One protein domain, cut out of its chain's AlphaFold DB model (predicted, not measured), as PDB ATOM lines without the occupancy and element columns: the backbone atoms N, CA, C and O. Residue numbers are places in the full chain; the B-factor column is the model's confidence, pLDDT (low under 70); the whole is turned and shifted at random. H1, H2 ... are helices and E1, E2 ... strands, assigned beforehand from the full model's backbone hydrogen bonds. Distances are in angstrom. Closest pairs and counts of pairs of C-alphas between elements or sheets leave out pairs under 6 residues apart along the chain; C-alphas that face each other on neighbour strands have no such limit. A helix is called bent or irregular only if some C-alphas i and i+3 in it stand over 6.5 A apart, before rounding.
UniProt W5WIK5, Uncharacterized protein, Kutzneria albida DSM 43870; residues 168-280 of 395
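Overview. This is residues 168 to 280 of the 395 residues of an uncharacterized protein of Kutzneria albida DSM 43870 (UniProt W5WIK5). Two unlike lobes sit side by side along the longest axis: a helical lobe, where H1, H2 and H4 pack round H3, and a smaller, looser lobe, where the short hairpin E1 and E2 has the irregular helices H5 and H6 packed on it. The link of residues 226 to 235 joins H4 in the first lobe to H5 in the second. The printed part has 113 residues, with H1 to H6 followed by E1 and E2 along the chain; the sheet, in the order E1 - E2, is antiparallel, and the class is mostly helix. The whole is compact, with a radius of gyration of the C-alphas of 14.2 A, but its outline is elongated, 42 by 27 by 20 A.

Arrangement. E1, residues 261 to 264, and E2, residues 267 to 270, form an antiparallel hairpin at 153 degrees, with N 264 and O 267 2.9 A apart and N 269 and O 262 2.9 A apart, within hydrogen-bond range. H6, residues 250 to 257, comes closest to E1 at the C-alphas of Pro 255 and Ala 261, 5.3 A. H5, residues 236 to 240, comes closest to E2 at the C-alphas of Gly 239 and Val 268, 7.2 A. H5 and H6 are close but not clearly touching; their closest C-alphas, of Ala 238 and Gln 251, are 7.7 A apart. H2, residues 185 to 198, and E2 are near each other, with 5 pairs of C-alphas within 10 A. H3, residues 202 to 211, is the hub. It forms a helical hairpin with H2, opposite ways at a shallow tilt of 33 degrees, only just short of steep; their closest C-alphas, of Ala 198 and Ala 205, are 5.0 A apart. H1, residues 168 to 177, touches H3 at a shallow tilt of 31 degrees, the same way, closest at the C-alphas of Val 174 and Ala 209, 5.4 A. H1 touches H2 at a steep tilt of 53 degrees, closest at the C-alphas of Ala 171 and Thr 195, 5.3 A. H4, residues 216 to 225, touches H3 at a steep tilt of 57 degrees, closest at the C-alphas of Leu 208 and Ala 222, 6.6 A. H3 and H6 are apart. Every O i to N i+4 pair is within hydrogen-bond range in H1, H2 and H3, against 4 of 6 in H4, 2 of 4 in H6 and 0 of 1 in H5, where O i to N i+3 has 0 of 2.

Along the chain. H1 begins at C-alpha 168 (288.280, 204.965, 278.761), and E2 ends at C-alpha 270 (298.312, 215.256, 270.431). H2 is 19.9 A long, H4 14.9 A, H1 14.2 A, H3 14.1 A and H6 11.3 A. H4 and H6 are irregular, with C-alphas 217 and 220 7.4 A apart and C-alphas 251 and 254 7.3 A apart; H5 is only just irregular, with C-alphas 236 and 239 6.7 A apart.

Size, cuts and confidence. The C-alphas farthest apart, of Ala 183 and Arg 250, are 42.9 A apart. The printed part has no cut and no long link. The mean pLDDT of the printed part is 85.7; residues 228 to 244 and 277 to 279 are under 70.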
ATOM      1  N   LEU A 168     289.570 205.195 278.116       96.31
ATOM      2  CA  LEU A 168     288.280 204.965 278.761       96.31
ATOM      3  C   LEU A 168     287.569 206.280 279.105       96.31
ATOM      4  O   LEU A 168     286.360 206.355 278.917       96.31
ATOM      5  N   ASP A 169     288.304 207.301 279.546       96.12
ATOM      6  CA  ASP A 169     287.740 208.608 279.895       96.12
ATOM      7  C   ASP A 169     287.161 209.295 278.653       96.12
ATOM      8  O   ASP A 169     286.001 209.711 278.645       96.12
ATOM      9  N   THR A 170     287.915 209.299 277.551       97.31
ATOM     10  CA  THR A 170     287.444 209.802 276.253       97.31
ATOM     11  C   THR A 170     286.221 209.025 275.767       97.31
ATOM     12  O   THR A 170     285.206 209.619 275.408       97.31
ATOM     13  N   ALA A 171     286.271 207.689 275.810       97.00
ATOM     14  CA  ALA A 171     285.155 206.838 275.401       97.00
ATOM     15  C   ALA A 171     283.906 207.091 276.259       97.00
ATOM     16  O   ALA A 171     282.785 207.083 275.746       97.00
ATOM     17  N   PHE A 172     284.079 207.349 277.556       97.00
ATOM     18  CA  PHE A 172     282.986 207.690 278.458       97.00
ATOM     19  C   PHE A 172     282.331 209.023 278.083       97.00
ATOM     20  O   PHE A 172     281.103 209.095 278.043       97.00
ATOM     21  N   VAL A 173     283.117 210.055 277.757       96.56
ATOM     22  CA  VAL A 173     282.585 211.339 277.266       96.56
ATOM     23  C   VAL A 173     281.775 211.126 275.988       96.56
ATOM     24  O   VAL A 173     280.606 211.511 275.933       96.56
ATOM     25  N   VAL A 174     282.349 210.437 274.995       97.31
ATOM     26  CA  VAL A 174     281.683 210.181 273.708       97.31
ATOM     27  C   VAL A 174     280.380 209.412 273.907       97.31
ATOM     28  O   VAL A 174     279.320 209.852 273.461       97.31
ATOM     29  N   THR A 175     280.428 208.288 274.621       95.62
ATOM     30  CA  THR A 175     279.246 207.445 274.854       95.62
ATOM     31  C   THR A 175     278.180 208.141 275.693       95.62
ATOM     32  O   THR A 175     277.000 207.866 275.497       95.62
ATOM     33  N   SER A 176     278.556 209.039 276.607       95.75
ATOM     34  CA  SER A 176     277.605 209.794 277.433       95.75
ATOM     35  C   SER A 176     276.862 210.864 276.641       95.75
ATOM     36  O   SER A 176     275.666 211.049 276.862       95.75
ATOM     37  N   VAL A 177     277.536 211.522 275.696       95.25
ATOM     38  CA  VAL A 177     276.926 212.515 274.798       95.25
ATOM     39  C   VAL A 177     276.055 211.838 273.739       95.25
ATOM     40  O   VAL A 177     274.949 212.292 273.464       95.25
ATOM     41  N   ARG A 178     276.506 210.707 273.184       92.38
ATOM     42  CA  ARG A 178     275.798 209.999 272.101       92.38
ATOM     43  C   ARG A 178     274.695 209.053 272.577       92.38
ATOM     44  O   ARG A 178     274.155 208.277 271.785       92.38
ATOM     45  N   ARG A 179     274.300 209.114 273.856       83.75
ATOM     46  CA  ARG A 179     273.159 208.338 274.372       83.75
ATOM     47  C   ARG A 179     271.897 208.716 273.594       83.75
ATOM     48  O   ARG A 179     271.359 209.800 273.770       83.75
ATOM     49  N   GLY A 180     271.422 207.805 272.747       77.44
ATOM     50  CA  GLY A 180     270.208 207.994 271.947       77.44
ATOM     51  C   GLY A 180     270.425 208.159 270.440       77.44
ATOM     52  O   GLY A 180     269.439 208.161 269.713       77.44
ATOM     53  N   TYR A 181     271.671 208.193 269.947       74.12
ATOM     54  CA  TYR A 181     271.969 208.248 268.502       74.12
ATOM     55  C   TYR A 181     271.647 206.930 267.753       74.12
ATOM     56  O   TYR A 181     271.781 206.847 266.534       74.12
ATOM     57  N   GLY A 182     271.147 205.913 268.465       74.31
ATOM     58  CA  GLY A 182     270.704 204.623 267.932       74.31
ATOM     59  C   GLY A 182     271.654 203.473 268.271       74.31
ATOM     60  O   GLY A 182     272.738 203.669 268.808       74.31
ATOM     61  N   ALA A 183     271.229 202.245 267.976       76.56
ATOM     62  CA  ALA A 183     272.057 201.046 268.084       76.56
ATOM     63  C   ALA A 183     272.297 200.506 266.670       76.56
ATOM     64  O   ALA A 183     271.479 199.765 266.130       76.56
ATOM     65  N   GLY A 184     273.385 200.941 266.037       90.12
ATOM     66  CA  GLY A 184     273.718 200.557 264.668       90.12
ATOM     67  C   GLY A 184     275.221 200.478 264.442       90.12
ATOM     68  O   GLY A 184     276.007 201.062 265.185       90.12
ATOM     69  N   LEU A 185     275.625 199.767 263.388       93.44
ATOM     70  CA  LEU A 185     277.036 199.558 263.060       93.44
ATOM     71  C   LEU A 185     277.789 200.879 262.842       93.44
ATOM     72  O   LEU A 185     278.923 201.029 263.294       93.44
ATOM     73  N   ARG A 186     277.138 201.847 262.185       94.19
ATOM     74  CA  ARG A 186     277.689 203.189 261.969       94.19
ATOM     75  C   ARG A 186     277.900 203.937 263.280       94.19
ATOM     76  O   ARG A 186     278.926 204.580 263.440       94.19
ATOM     77  N   GLU A 187     276.978 203.805 264.226       94.94
ATOM     78  CA  GLU A 187     277.084 204.449 265.537       94.94
ATOM     79  C   GLU A 187     278.198 203.830 266.393       94.94
ATOM     80  O   GLU A 187     278.976 204.549 267.025       94.94
ATOM     81  N   LEU A 188     278.342 202.501 266.339       95.25
ATOM     82  CA  LEU A 188     279.463 201.791 266.954       95.25
ATOM     83  C   LEU A 188     280.805 202.280 266.387       95.25
ATOM     84  O   LEU A 188     281.724 202.592 267.143       95.25
ATOM     85  N   ALA A 189     280.902 202.380 265.059       96.50
ATOM     86  CA  ALA A 189     282.094 202.886 264.389       96.50
ATOM     87  C   ALA A 189     282.364 204.352 264.744       96.50
ATOM     88  O   ALA A 189     283.496 204.695 265.065       96.50
ATOM     89  N   ALA A 190     281.336 205.203 264.729       97.12
ATOM     90  CA  ALA A 190     281.459 206.620 265.041       97.12
ATOM     91  C   ALA A 190     281.976 206.836 266.467       97.12
ATOM     92  O   ALA A 190     282.937 207.572 266.654       97.12
ATOM     93  N   THR A 191     281.416 206.138 267.458       97.19
ATOM     94  CA  THR A 191     281.857 206.226 268.860       97.19
ATOM     95  C   THR A 191     283.348 205.907 269.014       97.19
ATOM     96  O   THR A 191     284.105 206.647 269.648       97.19
ATOM     97  N   GLU A 192     283.791 204.812 268.398       97.88
ATOM     98  CA  GLU A 192     285.181 204.359 268.445       97.88
ATOM     99  C   GLU A 192     286.131 205.277 267.664       97.88
ATOM    100  O   GLU A 192     287.231 205.581 268.127       97.88
ATOM    101  N   VAL A 193     285.695 205.776 266.505       98.12
ATOM    102  CA  VAL A 193     286.456 206.726 265.682       98.12
ATOM    103  C   VAL A 193     286.614 208.068 266.393       98.12
ATOM    104  O   VAL A 193     287.731 208.570 266.458       98.12
ATOM    105  N   ILE A 194     285.555 208.618 266.996       98.06
ATOM    106  CA  ILE A 194     285.649 209.856 267.787       98.06
ATOM    107  C   ILE A 194     286.631 209.664 268.941       98.06
ATOM    108  O   ILE A 194     287.490 210.511 269.153       98.06
ATOM    109  N   THR A 195     286.542 208.537 269.654       97.88
ATOM    110  CA  THR A 195     287.439 208.228 270.775       97.88
ATOM    111  C   THR A 195     288.910 208.221 270.341       97.88
ATOM    112  O   THR A 195     289.757 208.786 271.028       97.88
ATOM    113  N   GLU A 196     289.229 207.603 269.200       96.62
ATOM    114  CA  GLU A 196     290.605 207.532 268.684       96.62
ATOM    115  C   GLU A 196     291.110 208.848 268.082       96.62
ATOM    116  O   GLU A 196     292.309 209.122 268.164       96.62
ATOM    117  N   ILE A 197     290.226 209.652 267.488       95.56
ATOM    118  CA  ILE A 197     290.567 210.964 266.925       95.56
ATOM    119  C   ILE A 197     290.784 211.979 268.037       95.56
ATOM    120  O   ILE A 197     291.814 212.641 268.061       95.56
ATOM    121  N   ALA A 198     289.838 212.082 268.969       95.56
ATOM    122  CA  ALA A 198     289.922 213.032 270.065       95.56
ATOM    123  C   ALA A 198     291.116 212.735 270.982       95.56
ATOM    124  O   ALA A 198     291.807 213.649 271.428       95.56
ATOM    125  N   GLY A 199     291.411 211.452 271.222       95.25
ATOM    126  CA  GLY A 199     292.507 211.066 272.102       95.25
ATOM    127  C   GLY A 199     292.313 211.695 273.490       95.25
ATOM    128  O   GLY A 199     291.267 211.471 274.095       95.25
ATOM    129  N   PRO A 200     293.273 212.474 274.015       94.25
ATOM    130  CA  PRO A 200     293.123 213.143 275.308       94.25
ATOM    131  C   PRO A 200     292.221 214.390 275.286       94.25
ATOM    132  O   PRO A 200     291.844 214.867 276.351       94.25
ATOM    133  N   ASP A 201     291.864 214.910 274.109       94.69
ATOM    134  CA  ASP A 201     291.081 216.138 273.968       94.69
ATOM    135  C   ASP A 201     289.592 215.878 274.222       94.69
ATOM    136  O   ASP A 201     288.825 215.494 273.332       94.69
ATOM    137  N   LEU A 202     289.173 216.061 275.474       94.56
ATOM    138  CA  LEU A 202     287.794 215.808 275.894       94.56
ATOM    139  C   LEU A 202     286.800 216.820 275.305       94.56
ATOM    140  O   LEU A 202     285.625 216.487 275.136       94.56
ATOM    141  N   VAL A 203     287.260 218.027 274.959       93.31
ATOM    142  CA  VAL A 203     286.429 219.062 274.328       93.31
ATOM    143  C   VAL A 203     286.130 218.672 272.883       93.31
ATOM    144  O   VAL A 203     284.965 218.664 272.484       93.31
ATOM    145  N   LEU A 204     287.145 218.248 272.124       94.75
ATOM    146  CA  LEU A 204     286.963 217.704 270.778       94.75
ATOM    147  C   LEU A 204     286.102 216.436 270.799       94.75
ATOM    148  O   LEU A 204     285.225 216.281 269.950       94.75
ATOM    149  N   ALA A 205     286.305 215.550 271.782       97.00
ATOM    150  CA  ALA A 205     285.469 214.362 271.953       97.00
ATOM    151  C   ALA A 205     283.987 214.741 272.088       97.00
ATOM    152  O   ALA A 205     283.142 214.167 271.404       97.00
ATOM    153  N   GLN A 206     283.673 215.730 272.928       95.88
ATOM    154  CA  GLN A 206     282.312 216.227 273.124       95.88
ATOM    155  C   GLN A 206     281.751 216.923 271.875       95.88
ATOM    156  O   GLN A 206     280.595 216.682 271.511       95.88
ATOM    157  N   ALA A 207     282.550 217.756 271.204       95.38
ATOM    158  CA  ALA A 207     282.148 218.468 269.993       95.38
ATOM    159  C   ALA A 207     281.806 217.490 268.860       95.38
ATOM    160  O   ALA A 207     280.692 217.519 268.331       95.38
ATOM    161  N   LEU A 208     282.703 216.544 268.560       96.88
ATOM    162  CA  LEU A 208     282.468 215.504 267.556       96.88
ATOM    163  C   LEU A 208     281.312 214.582 267.948       96.88
ATOM    164  O   LEU A 208     280.498 214.223 267.101       96.88
ATOM    165  N   ALA A 209     281.197 214.220 269.227       96.88
ATOM    166  CA  ALA A 209     280.082 213.414 269.709       96.88
ATOM    167  C   ALA A 209     278.728 214.093 269.480       96.88
ATOM    168  O   ALA A 209     277.772 213.410 269.119       96.88
ATOM    169  N   THR A 210     278.669 215.416 269.623       95.50
ATOM    170  CA  THR A 210     277.452 216.209 269.422       95.50
ATOM    171  C   THR A 210     277.159 216.442 267.936       95.50
ATOM    172  O   THR A 210     276.021 216.270 267.497       95.50
ATOM    173  N   GLY A 211     278.175 216.838 267.163       93.62
ATOM    174  CA  GLY A 211     278.003 217.390 265.816       93.62
ATOM    175  C   GLY A 211     278.311 216.441 264.657       93.62
ATOM    176  O   GLY A 211     277.757 216.618 263.573       93.62
ATOM    177  N   TRP A 212     279.160 215.423 264.839       96.19
ATOM    178  CA  TRP A 212     279.538 214.540 263.734       96.19
ATOM    179  C   TRP A 212     278.515 213.417 263.521       96.19
ATOM    180  O   TRP A 212     278.113 212.695 264.440       96.19
ATOM    181  N   ASN A 213     278.115 213.244 262.261       92.56
ATOM    182  CA  ASN A 213     277.086 212.297 261.828       92.56
ATOM    183  C   ASN A 213     277.605 210.868 261.580       92.56
ATOM    184  O   ASN A 213     276.832 209.996 261.188       92.56
ATOM    185  N   GLY A 214     278.900 210.615 261.788       94.50
ATOM    186  CA  GLY A 214     279.501 209.297 261.583       94.50
ATOM    187  C   GLY A 214     279.817 208.956 260.122       94.50
ATOM    188  O   GLY A 214     280.105 207.791 259.839       94.50
ATOM    189  N   LEU A 215     279.746 209.920 259.192       95.94
ATOM    190  CA  LEU A 215     280.225 209.754 257.813       95.94
ATOM    191  C   LEU A 215     281.701 210.138 257.718       95.94
ATOM    192  O   LEU A 215     282.099 211.224 258.142       95.94
ATOM    193  N   ARG A 216     282.530 209.283 257.117       94.44
ATOM    194  CA  ARG A 216     283.961 209.583 256.942       94.44
ATOM    195  C   ARG A 216     284.163 210.817 256.063       94.44
ATOM    196  O   ARG A 216     285.056 211.612 256.344       94.44
ATOM    197  N   ALA A 217     283.324 210.996 255.042       92.81
ATOM    198  CA  ALA A 217     283.415 212.129 254.120       92.81
ATOM    199  C   ALA A 217     283.303 213.508 254.803       92.81
ATOM    200  O   ALA A 217     283.898 214.464 254.319       92.81
ATOM    201  N   THR A 218     282.582 213.611 255.925       94.81
ATOM    202  CA  THR A 218     282.344 214.873 256.660       94.81
ATOM    203  C   THR A 218     283.236 215.032 257.892       94.81
ATOM    204  O   THR A 218     283.158 216.035 258.597       94.81
ATOM    205  N   LEU A 219     284.065 214.031 258.193       94.38
ATOM    206  CA  LEU A 219     284.830 213.981 259.433       94.38
ATOM    207  C   LEU A 219     285.882 215.087 259.516       94.38
ATOM    208  O   LEU A 219     286.049 215.686 260.574       94.38
ATOM    209  N   LEU A 220     286.599 215.346 258.418       91.75
ATOM    210  CA  LEU A 220     287.618 216.393 258.406       91.75
ATOM    211  C   LEU A 220     286.984 217.754 258.701       91.75
ATOM    212  O   LEU A 220     287.493 218.472 259.555       91.75
ATOM    213  N   ASP A 221     285.859 218.063 258.059       90.88
ATOM    214  CA  ASP A 221     285.132 219.312 258.286       90.88
ATOM    215  C   ASP A 221     284.660 219.410 259.743       90.88
ATOM    216  O   ASP A 221     284.941 220.402 260.399       90.88
ATOM    217  N   ALA A 222     284.092 218.340 260.311       93.44
ATOM    218  CA  ALA A 222     283.670 218.322 261.715       93.44
ATOM    219  C   ALA A 222     284.830 218.542 262.709       93.44
ATOM    220  O   ALA A 222     284.660 219.208 263.734       93.44
ATOM    221  N   VAL A 223     286.018 217.996 262.420       92.12
ATOM    222  CA  VAL A 223     287.224 218.263 263.220       92.12
ATOM    223  C   VAL A 223     287.648 219.720 263.064       92.12
ATOM    224  O   VAL A 223     287.929 220.367 264.067       92.12
ATOM    225  N   MET A 224     287.666 220.248 261.838       88.06
ATOM    226  CA  MET A 224     288.067 221.631 261.563       88.06
ATOM    227  C   MET A 224     287.099 222.656 262.159       88.06
ATOM    228  O   MET A 224     287.554 223.672 262.666       88.06
ATOM    229  N   ASP A 225     285.799 222.376 262.173       89.19
ATOM    230  CA  ASP A 225     284.785 223.223 262.810       89.19
ATOM    231  C   ASP A 225     284.929 223.233 264.342       89.19
ATOM    232  O   ASP A 225     284.489 224.166 265.013       89.19
ATOM    233  N   SER A 226     285.582 222.207 264.900       86.94
ATOM    234  CA  SER A 226     285.928 222.118 266.324       86.94
ATOM    235  C   SER A 226     287.264 222.800 266.656       86.94
ATOM    236  O   SER A 226     287.567 223.009 267.832       86.94
ATOM    237  N   VAL A 227     288.063 223.168 265.643       76.25
ATOM    238  CA  VAL A 227     289.254 224.016 265.796       76.25
ATOM    239  C   VAL A 227     288.755 225.434 266.058       76.25
ATOM    240  O   VAL A 227     288.587 226.233 265.142       76.25
ATOM    241  N   GLY A 228     288.484 225.761 267.320       66.75
ATOM    242  CA  GLY A 228     288.301 227.155 267.727       66.75
ATOM    243  C   GLY A 228     289.570 227.984 267.476       66.75
ATOM    244  O   GLY A 228     290.537 227.502 266.876       66.75
ATOM    245  N   ASP A 229     289.622 229.213 268.003       58.69
ATOM    246  CA  ASP A 229     290.826 230.064 267.986       58.69
ATOM    247  C   ASP A 229     291.894 229.522 268.955       58.69
ATOM    248  O   ASP A 229     292.220 230.069 270.008       58.69
ATOM    249  N   THR A 230     292.355 228.310 268.660       59.75
ATOM    250  CA  THR A 230     293.097 227.488 269.601       59.75
ATOM    251  C   THR A 230     294.559 227.917 269.621       59.75
ATOM    252  O   THR A 230     295.238 227.562 270.564       59.75
ATOM    253  N   GLY A 231     295.052 228.716 268.663       57.84
ATOM    254  CA  GLY A 231     296.346 229.432 268.687       57.84
ATOM    255  C   GLY A 231     297.629 228.610 268.918       57.84
ATOM    256  O   GLY A 231     298.727 229.148 268.820       57.84
ATOM    257  N   CYS A 232     297.517 227.317 269.222       62.69
ATOM    258  CA  CYS A 232     298.581 226.463 269.723       62.69
ATOM    259  C   CYS A 232     298.992 225.509 268.604       62.69
ATOM    260  O   CYS A 232     298.377 224.464 268.391       62.69
ATOM    261  N   TYR A 233     300.007 225.913 267.845       65.38
ATOM    262  CA  TYR A 233     300.563 225.119 266.755       65.38
ATOM    263  C   TYR A 233     301.801 224.379 267.245       65.38
ATOM    264  O   TYR A 233     302.817 224.999 267.571       65.38
ATOM    265  N   LEU A 234     301.748 223.048 267.263       65.69
ATOM    266  CA  LEU A 234     302.923 222.251 267.599       65.69
ATOM    267  C   LEU A 234     303.771 221.940 266.360       65.69
ATOM    268  O   LEU A 234     303.235 221.598 265.303       65.69
ATOM    269  N   PRO A 235     305.112 221.966 266.478       57.19
ATOM    270  CA  PRO A 235     305.985 221.484 265.419       57.19
ATOM    271  C   PRO A 235     305.762 219.984 265.170       57.19
ATOM    272  O   PRO A 235     305.726 219.183 266.108       57.19
ATOM    273  N   SER A 236     305.714 219.579 263.896       57.59
ATOM    274  CA  SER A 236     305.488 218.191 263.446       57.59
ATOM    275  C   SER A 236     306.448 217.137 264.036       57.59
ATOM    276  O   SER A 236     306.193 215.941 263.924       57.59
ATOM    277  N   SER A 237     307.554 217.546 264.667       55.09
ATOM    278  CA  SER A 237     308.555 216.666 265.288       55.09
ATOM    279  C   SER A 237     308.143 216.088 266.652       55.09
ATOM    280  O   SER A 237     308.812 215.182 267.155       55.09
ATOM    281  N   ALA A 238     307.035 216.547 267.244       56.00
ATOM    282  CA  ALA A 238     306.572 216.087 268.555       56.00
ATOM    283  C   ALA A 238     306.072 214.623 268.573       56.00
ATOM    284  O   ALA A 238     306.111 213.969 269.615       56.00
ATOM    285  N   GLY A 239     305.675 214.064 267.422       54.91
ATOM    286  CA  GLY A 239     305.176 212.684 267.318       54.91
ATOM    287  C   GLY A 239     306.219 211.590 267.603       54.91
ATOM    288  O   GLY A 239     305.854 210.445 267.857       54.91
ATOM    289  N   SER A 240     307.516 211.929 267.602       58.25
ATOM    290  CA  SER A 240     308.615 210.995 267.904       58.25
ATOM    291  C   SER A 240     309.120 211.087 269.352       58.25
ATOM    292  O   SER A 240     310.141 210.472 269.689       58.25
ATOM    293  N   LEU A 241     308.451 211.855 270.218       63.97
ATOM    294  CA  LEU A 241     308.839 211.966 271.620       63.97
ATOM    295  C   LEU A 241     308.642 210.605 272.306       63.97
ATOM    296  O   LEU A 241     307.525 210.157 272.565       63.97
ATOM    297  N   ARG A 242     309.761 209.909 272.551       57.94
ATOM    298  CA  ARG A 242     309.791 208.658 273.319       57.94
ATOM    299  C   ARG A 242     309.193 208.897 274.707       57.94
ATOM    300  O   ARG A 242     309.349 209.985 275.255       57.94
ATOM    301  N   GLN A 243     308.556 207.858 275.258       64.31
ATOM    302  CA  GLN A 243     307.972 207.807 276.607       64.31
ATOM    303  C   GLN A 243     308.766 208.648 277.613       64.31
ATOM    304  O   GLN A 243     309.870 208.284 278.016       64.31
ATOM    305  N   SER A 244     308.213 209.792 278.002       58.78
ATOM    306  CA  SER A 244     308.920 210.785 278.803       58.78
ATOM    307  C   SER A 244     308.526 210.704 280.278       58.78
ATOM    308  O   SER A 244     307.983 211.651 280.827       58.78
ATOM    309  N   GLY A 245     308.793 209.582 280.946       73.56
ATOM    310  CA  GLY A 245     308.617 209.461 282.402       73.56
ATOM    311  C   GLY A 245     307.263 209.957 282.952       73.56
ATOM    312  O   GLY A 245     306.239 209.905 282.276       73.56
ATOM    313  N   ASN A 246     307.271 210.455 284.193       85.06
ATOM    314  CA  ASN A 246     306.073 210.905 284.921       85.06
ATOM    315  C   ASN A 246     305.799 212.417 284.764       85.06
ATOM    316  O   ASN A 246     305.238 213.029 285.672       85.06
ATOM    317  N   ARG A 247     306.270 213.047 283.676       88.44
ATOM    318  CA  ARG A 247     306.076 214.484 283.419       88.44
ATOM    319  C   ARG A 247     305.960 214.787 281.919       88.44
ATOM    320  O   ARG A 247     306.653 214.142 281.129       88.44
ATOM    321  N   PRO A 248     305.178 215.801 281.518       90.19
ATOM    322  CA  PRO A 248     305.133 216.234 280.130       90.19
ATOM    323  C   PRO A 248     306.503 216.805 279.699       90.19
ATOM    324  O   PRO A 248     307.133 217.561 280.458       90.19
ATOM    325  N   PRO A 249     307.003 216.462 278.494       88.31
ATOM    326  CA  PRO A 249     308.145 217.135 277.875       88.31
ATOM    327  C   PRO A 249     307.898 218.637 277.785       88.31
ATOM    328  O   PRO A 249     306.760 219.047 277.575       88.31
ATOM    329  N   ARG A 250     308.952 219.460 277.875       85.50
ATOM    330  CA  ARG A 250     308.818 220.931 277.859       85.50
ATOM    331  C   ARG A 250     308.021 221.433 276.649       85.50
ATOM    332  O   ARG A 250     307.189 222.314 276.799       85.50
ATOM    333  N   GLN A 251     308.223 220.827 275.478       85.44
ATOM    334  CA  GLN A 251     307.533 221.197 274.236       85.44
ATOM    335  C   GLN A 251     306.035 220.864 274.241       85.44
ATOM    336  O   GLN A 251     305.304 221.352 273.390       85.44
ATOM    337  N   LEU A 252     305.590 219.998 275.155       88.69
ATOM    338  CA  LEU A 252     304.206 219.548 275.259       88.69
ATOM    339  C   LEU A 252     303.482 220.127 276.469       88.69
ATOM    340  O   LEU A 252     302.346 219.743 276.707       88.69
ATOM    341  N   ARG A 253     304.101 221.014 277.252       89.31
ATOM    342  CA  ARG A 253     303.447 221.505 278.468       89.31
ATOM    343  C   ARG A 253     302.300 222.457 278.174       89.31
ATOM    344  O   ARG A 253     301.246 222.283 278.762       89.31
ATOM    345  N   GLU A 254     302.467 223.367 277.219       88.50
ATOM    346  CA  GLU A 254     301.389 224.248 276.754       88.50
ATOM    347  C   GLU A 254     300.188 223.464 276.181       88.50
ATOM    348  O   GLU A 254     299.071 223.647 276.660       88.50
ATOM    349  N   PRO A 255     300.345 222.531 275.219       90.12
ATOM    350  CA  PRO A 255     299.197 221.756 274.749       90.12
ATOM    351  C   PRO A 255     298.638 220.833 275.839       90.12
ATOM    352  O   PRO A 255     297.429 220.642 275.892       90.12
ATOM    353  N   TRP A 256     299.469 220.281 276.732       92.88
ATOM    354  CA  TRP A 256     298.991 219.495 277.874       92.88
ATOM    355  C   TRP A 256     298.161 220.335 278.844       92.88
ATOM    356  O   TRP A 256     297.097 219.888 279.264       92.88
ATOM    357  N   SER A 257     298.595 221.558 279.165       91.56
ATOM    358  CA  SER A 257     297.861 222.444 280.073       91.56
ATOM    359  C   SER A 257     296.477 222.784 279.514       91.56
ATOM    360  O   SER A 257     295.515 222.913 280.269       91.56
ATOM    361  N   ARG A 258     296.346 222.808 278.187       90.44
ATOM    362  CA  ARG A 258     295.086 223.018 277.466       90.44
ATOM    363  C   ARG A 258     294.264 221.750 277.208       90.44
ATOM    364  O   ARG A 258     293.246 221.844 276.533       90.44
ATOM    365  N   GLY A 259     294.706 220.581 277.676       91.62
ATOM    366  CA  GLY A 259     294.033 219.298 277.421       91.62
ATOM    367  C   GLY A 259     294.220 218.753 275.996       91.62
ATOM    368  O   GLY A 259     293.621 217.750 275.622       91.62
ATOM    369  N   LEU A 260     295.083 219.374 275.189       91.88
ATOM    370  CA  LEU A 260     295.338 219.013 273.792       91.88
ATOM    371  C   LEU A 260     296.438 217.956 273.640       91.88
ATOM    372  O   LEU A 260     296.657 217.464 272.538       91.88
ATOM    373  N   ALA A 261     297.172 217.609 274.696       92.25
ATOM    374  CA  ALA A 261     298.166 216.542 274.653       92.25
ATOM    375  C   ALA A 261     298.223 215.765 275.971       92.25
ATOM    376  O   ALA A 261     298.215 216.361 277.042       92.25
ATOM    377  N   ASP A 262     298.344 214.438 275.895       93.56
ATOM    378  CA  ASP A 262     298.561 213.586 277.072       93.56
ATOM    379  C   ASP A 262     299.362 212.309 276.734       93.56
ATOM    380  O   ASP A 262     299.553 211.951 275.564       93.56
ATOM    381  N   LEU A 263     299.817 211.588 277.762       92.19
ATOM    382  CA  LEU A 263     300.314 210.215 277.650       92.19
ATOM    383  C   LEU A 263     299.140 209.223 277.612       92.19
ATOM    384  O   LEU A 263     298.835 208.528 278.579       92.19
ATOM    385  N   TRP A 264     298.503 209.127 276.455       90.88
ATOM    386  CA  TRP A 264     297.320 208.307 276.225       90.88
ATOM    387  C   TRP A 264     297.705 206.873 275.818       90.88
ATOM    388  O   TRP A 264     298.388 206.654 274.814       90.88
ATOM    389  N   GLU A 265     297.298 205.874 276.610       88.00
ATOM    390  CA  GLU A 265     297.663 204.453 276.412       88.00
ATOM    391  C   GLU A 265     299.191 204.224 276.329       88.00
ATOM    392  O   GLU A 265     299.703 203.446 275.519       88.00
ATOM    393  N   GLY A 266     299.952 204.953 277.155       87.12
ATOM    394  CA  GLY A 266     301.412 204.840 277.219       87.12
ATOM    395  C   GLY A 266     302.151 205.440 276.016       87.12
ATOM    396  O   GLY A 266     303.354 205.196 275.855       87.12
ATOM    397  N   ARG A 267     301.458 206.216 275.173       88.75
ATOM    398  CA  ARG A 267     302.022 206.942 274.029       88.75
ATOM    399  C   ARG A 267     301.621 208.406 274.094       88.75
ATOM    400  O   ARG A 267     300.500 208.727 274.457       88.75
ATOM    401  N   VAL A 268     302.531 209.292 273.707       89.81
ATOM    402  CA  VAL A 268     302.189 210.705 273.540       89.81
ATOM    403  C   VAL A 268     301.140 210.815 272.441       89.81
ATOM    404  O   VAL A 268     301.360 210.349 271.318       89.81
ATOM    405  N   ARG A 269     300.004 211.424 272.764       89.81
ATOM    406  CA  ARG A 269     298.969 211.791 271.804       89.81
ATOM    407  C   ARG A 269     298.754 213.286 271.845       89.81
ATOM    408  O   ARG A 269     298.771 213.888 272.912       89.81
ATOM    409  N   ILE A 270     298.573 213.845 270.661       89.50
ATOM    410  CA  ILE A 270     298.312 215.256 270.431       89.50
ATOM    411  C   ILE A 270     296.974 215.322 269.713       89.50
ATOM    412  O   ILE A 270     296.748 214.557 268.769       89.50
ATOM    413  N   SER A 271     296.112 216.212 270.185       90.38
ATOM    414  CA  SER A 271     294.826 216.516 269.589       90.38
ATOM    415  C   SER A 271     295.019 216.875 268.120       90.38
ATOM    416  O   SER A 271     295.898 217.682 267.795       90.38
ATOM    417  N   PRO A 272     294.184 216.343 267.222       88.38
ATOM    418  CA  PRO A 272     294.173 216.760 265.834       88.38
ATOM    419  C   PRO A 272     293.951 218.272 265.661       88.38
ATOM    420  O   PRO A 272     294.427 218.831 264.682       88.38
ATOM    421  N   VAL A 273     293.304 218.942 266.624       85.31
ATOM    422  CA  VAL A 273     293.097 220.403 266.629       85.31
ATOM    423  C   VAL A 273     294.404 221.179 266.850       85.31
ATOM    424  O   VAL A 273     294.581 222.258 266.294       85.31
ATOM    425  N   ALA A 274     295.338 220.621 267.624       80.94
ATOM    426  CA  ALA A 274     296.671 221.194 267.853       80.94
ATOM    427  C   ALA A 274     297.707 220.745 266.804       80.94
ATOM    428  O   ALA A 274     298.809 221.297 266.713       80.94
ATOM    429  N   ALA A 275     297.382 219.702 266.039       75.62
ATOM    430  CA  ALA A 275     298.219 219.174 264.978       75.62
ATOM    431  C   ALA A 275     297.887 219.843 263.638       75.62
ATOM    432  O   ALA A 275     296.744 220.152 263.323       75.62
ATOM    433  N   GLU A 276     298.892 219.991 262.780       71.12
ATOM    434  CA  GLU A 276     298.711 220.483 261.411       71.12
ATOM    435  C   GLU A 276     298.100 219.380 260.513       71.12
ATOM    436  O   GLU A 276     298.728 218.885 259.570       71.12
ATOM    437  N   LEU A 277     296.864 218.962 260.813       69.00
ATOM    438  CA  LEU A 277     296.143 217.901 260.101       69.00
ATOM    439  C   LEU A 277     296.061 218.153 258.594       69.00
ATOM    440  O   LEU A 277     296.213 217.222 257.804       69.00
ATOM    441  N   ARG A 278     295.881 219.416 258.179       65.12
ATOM    442  CA  ARG A 278     295.794 219.803 256.759       65.12
ATOM    443  C   ARG A 278     297.027 219.400 255.954       65.12
ATOM    444  O   ARG A 278     296.914 219.144 254.759       65.12
ATOM    445  N   ARG A 279     298.199 219.326 256.587       68.38
ATOM    446  CA  ARG A 279     299.445 218.918 255.919       68.38
ATOM    447  C   ARG A 279     299.692 217.413 255.993       68.38
ATOM    448  O   ARG A 279     300.627 216.935 255.356       68.38
ATOM    449  N   GLN A 280     298.891 216.669 256.758       74.81
ATOM    450  CA  GLN A 280     299.096 215.244 257.023       74.81
ATOM    451  C   GLN A 280     297.771 214.452 257.015       74.81
ATOM    452  O   GLN A 280     297.409 213.849 258.028       74.81
TER     453      GLN A 280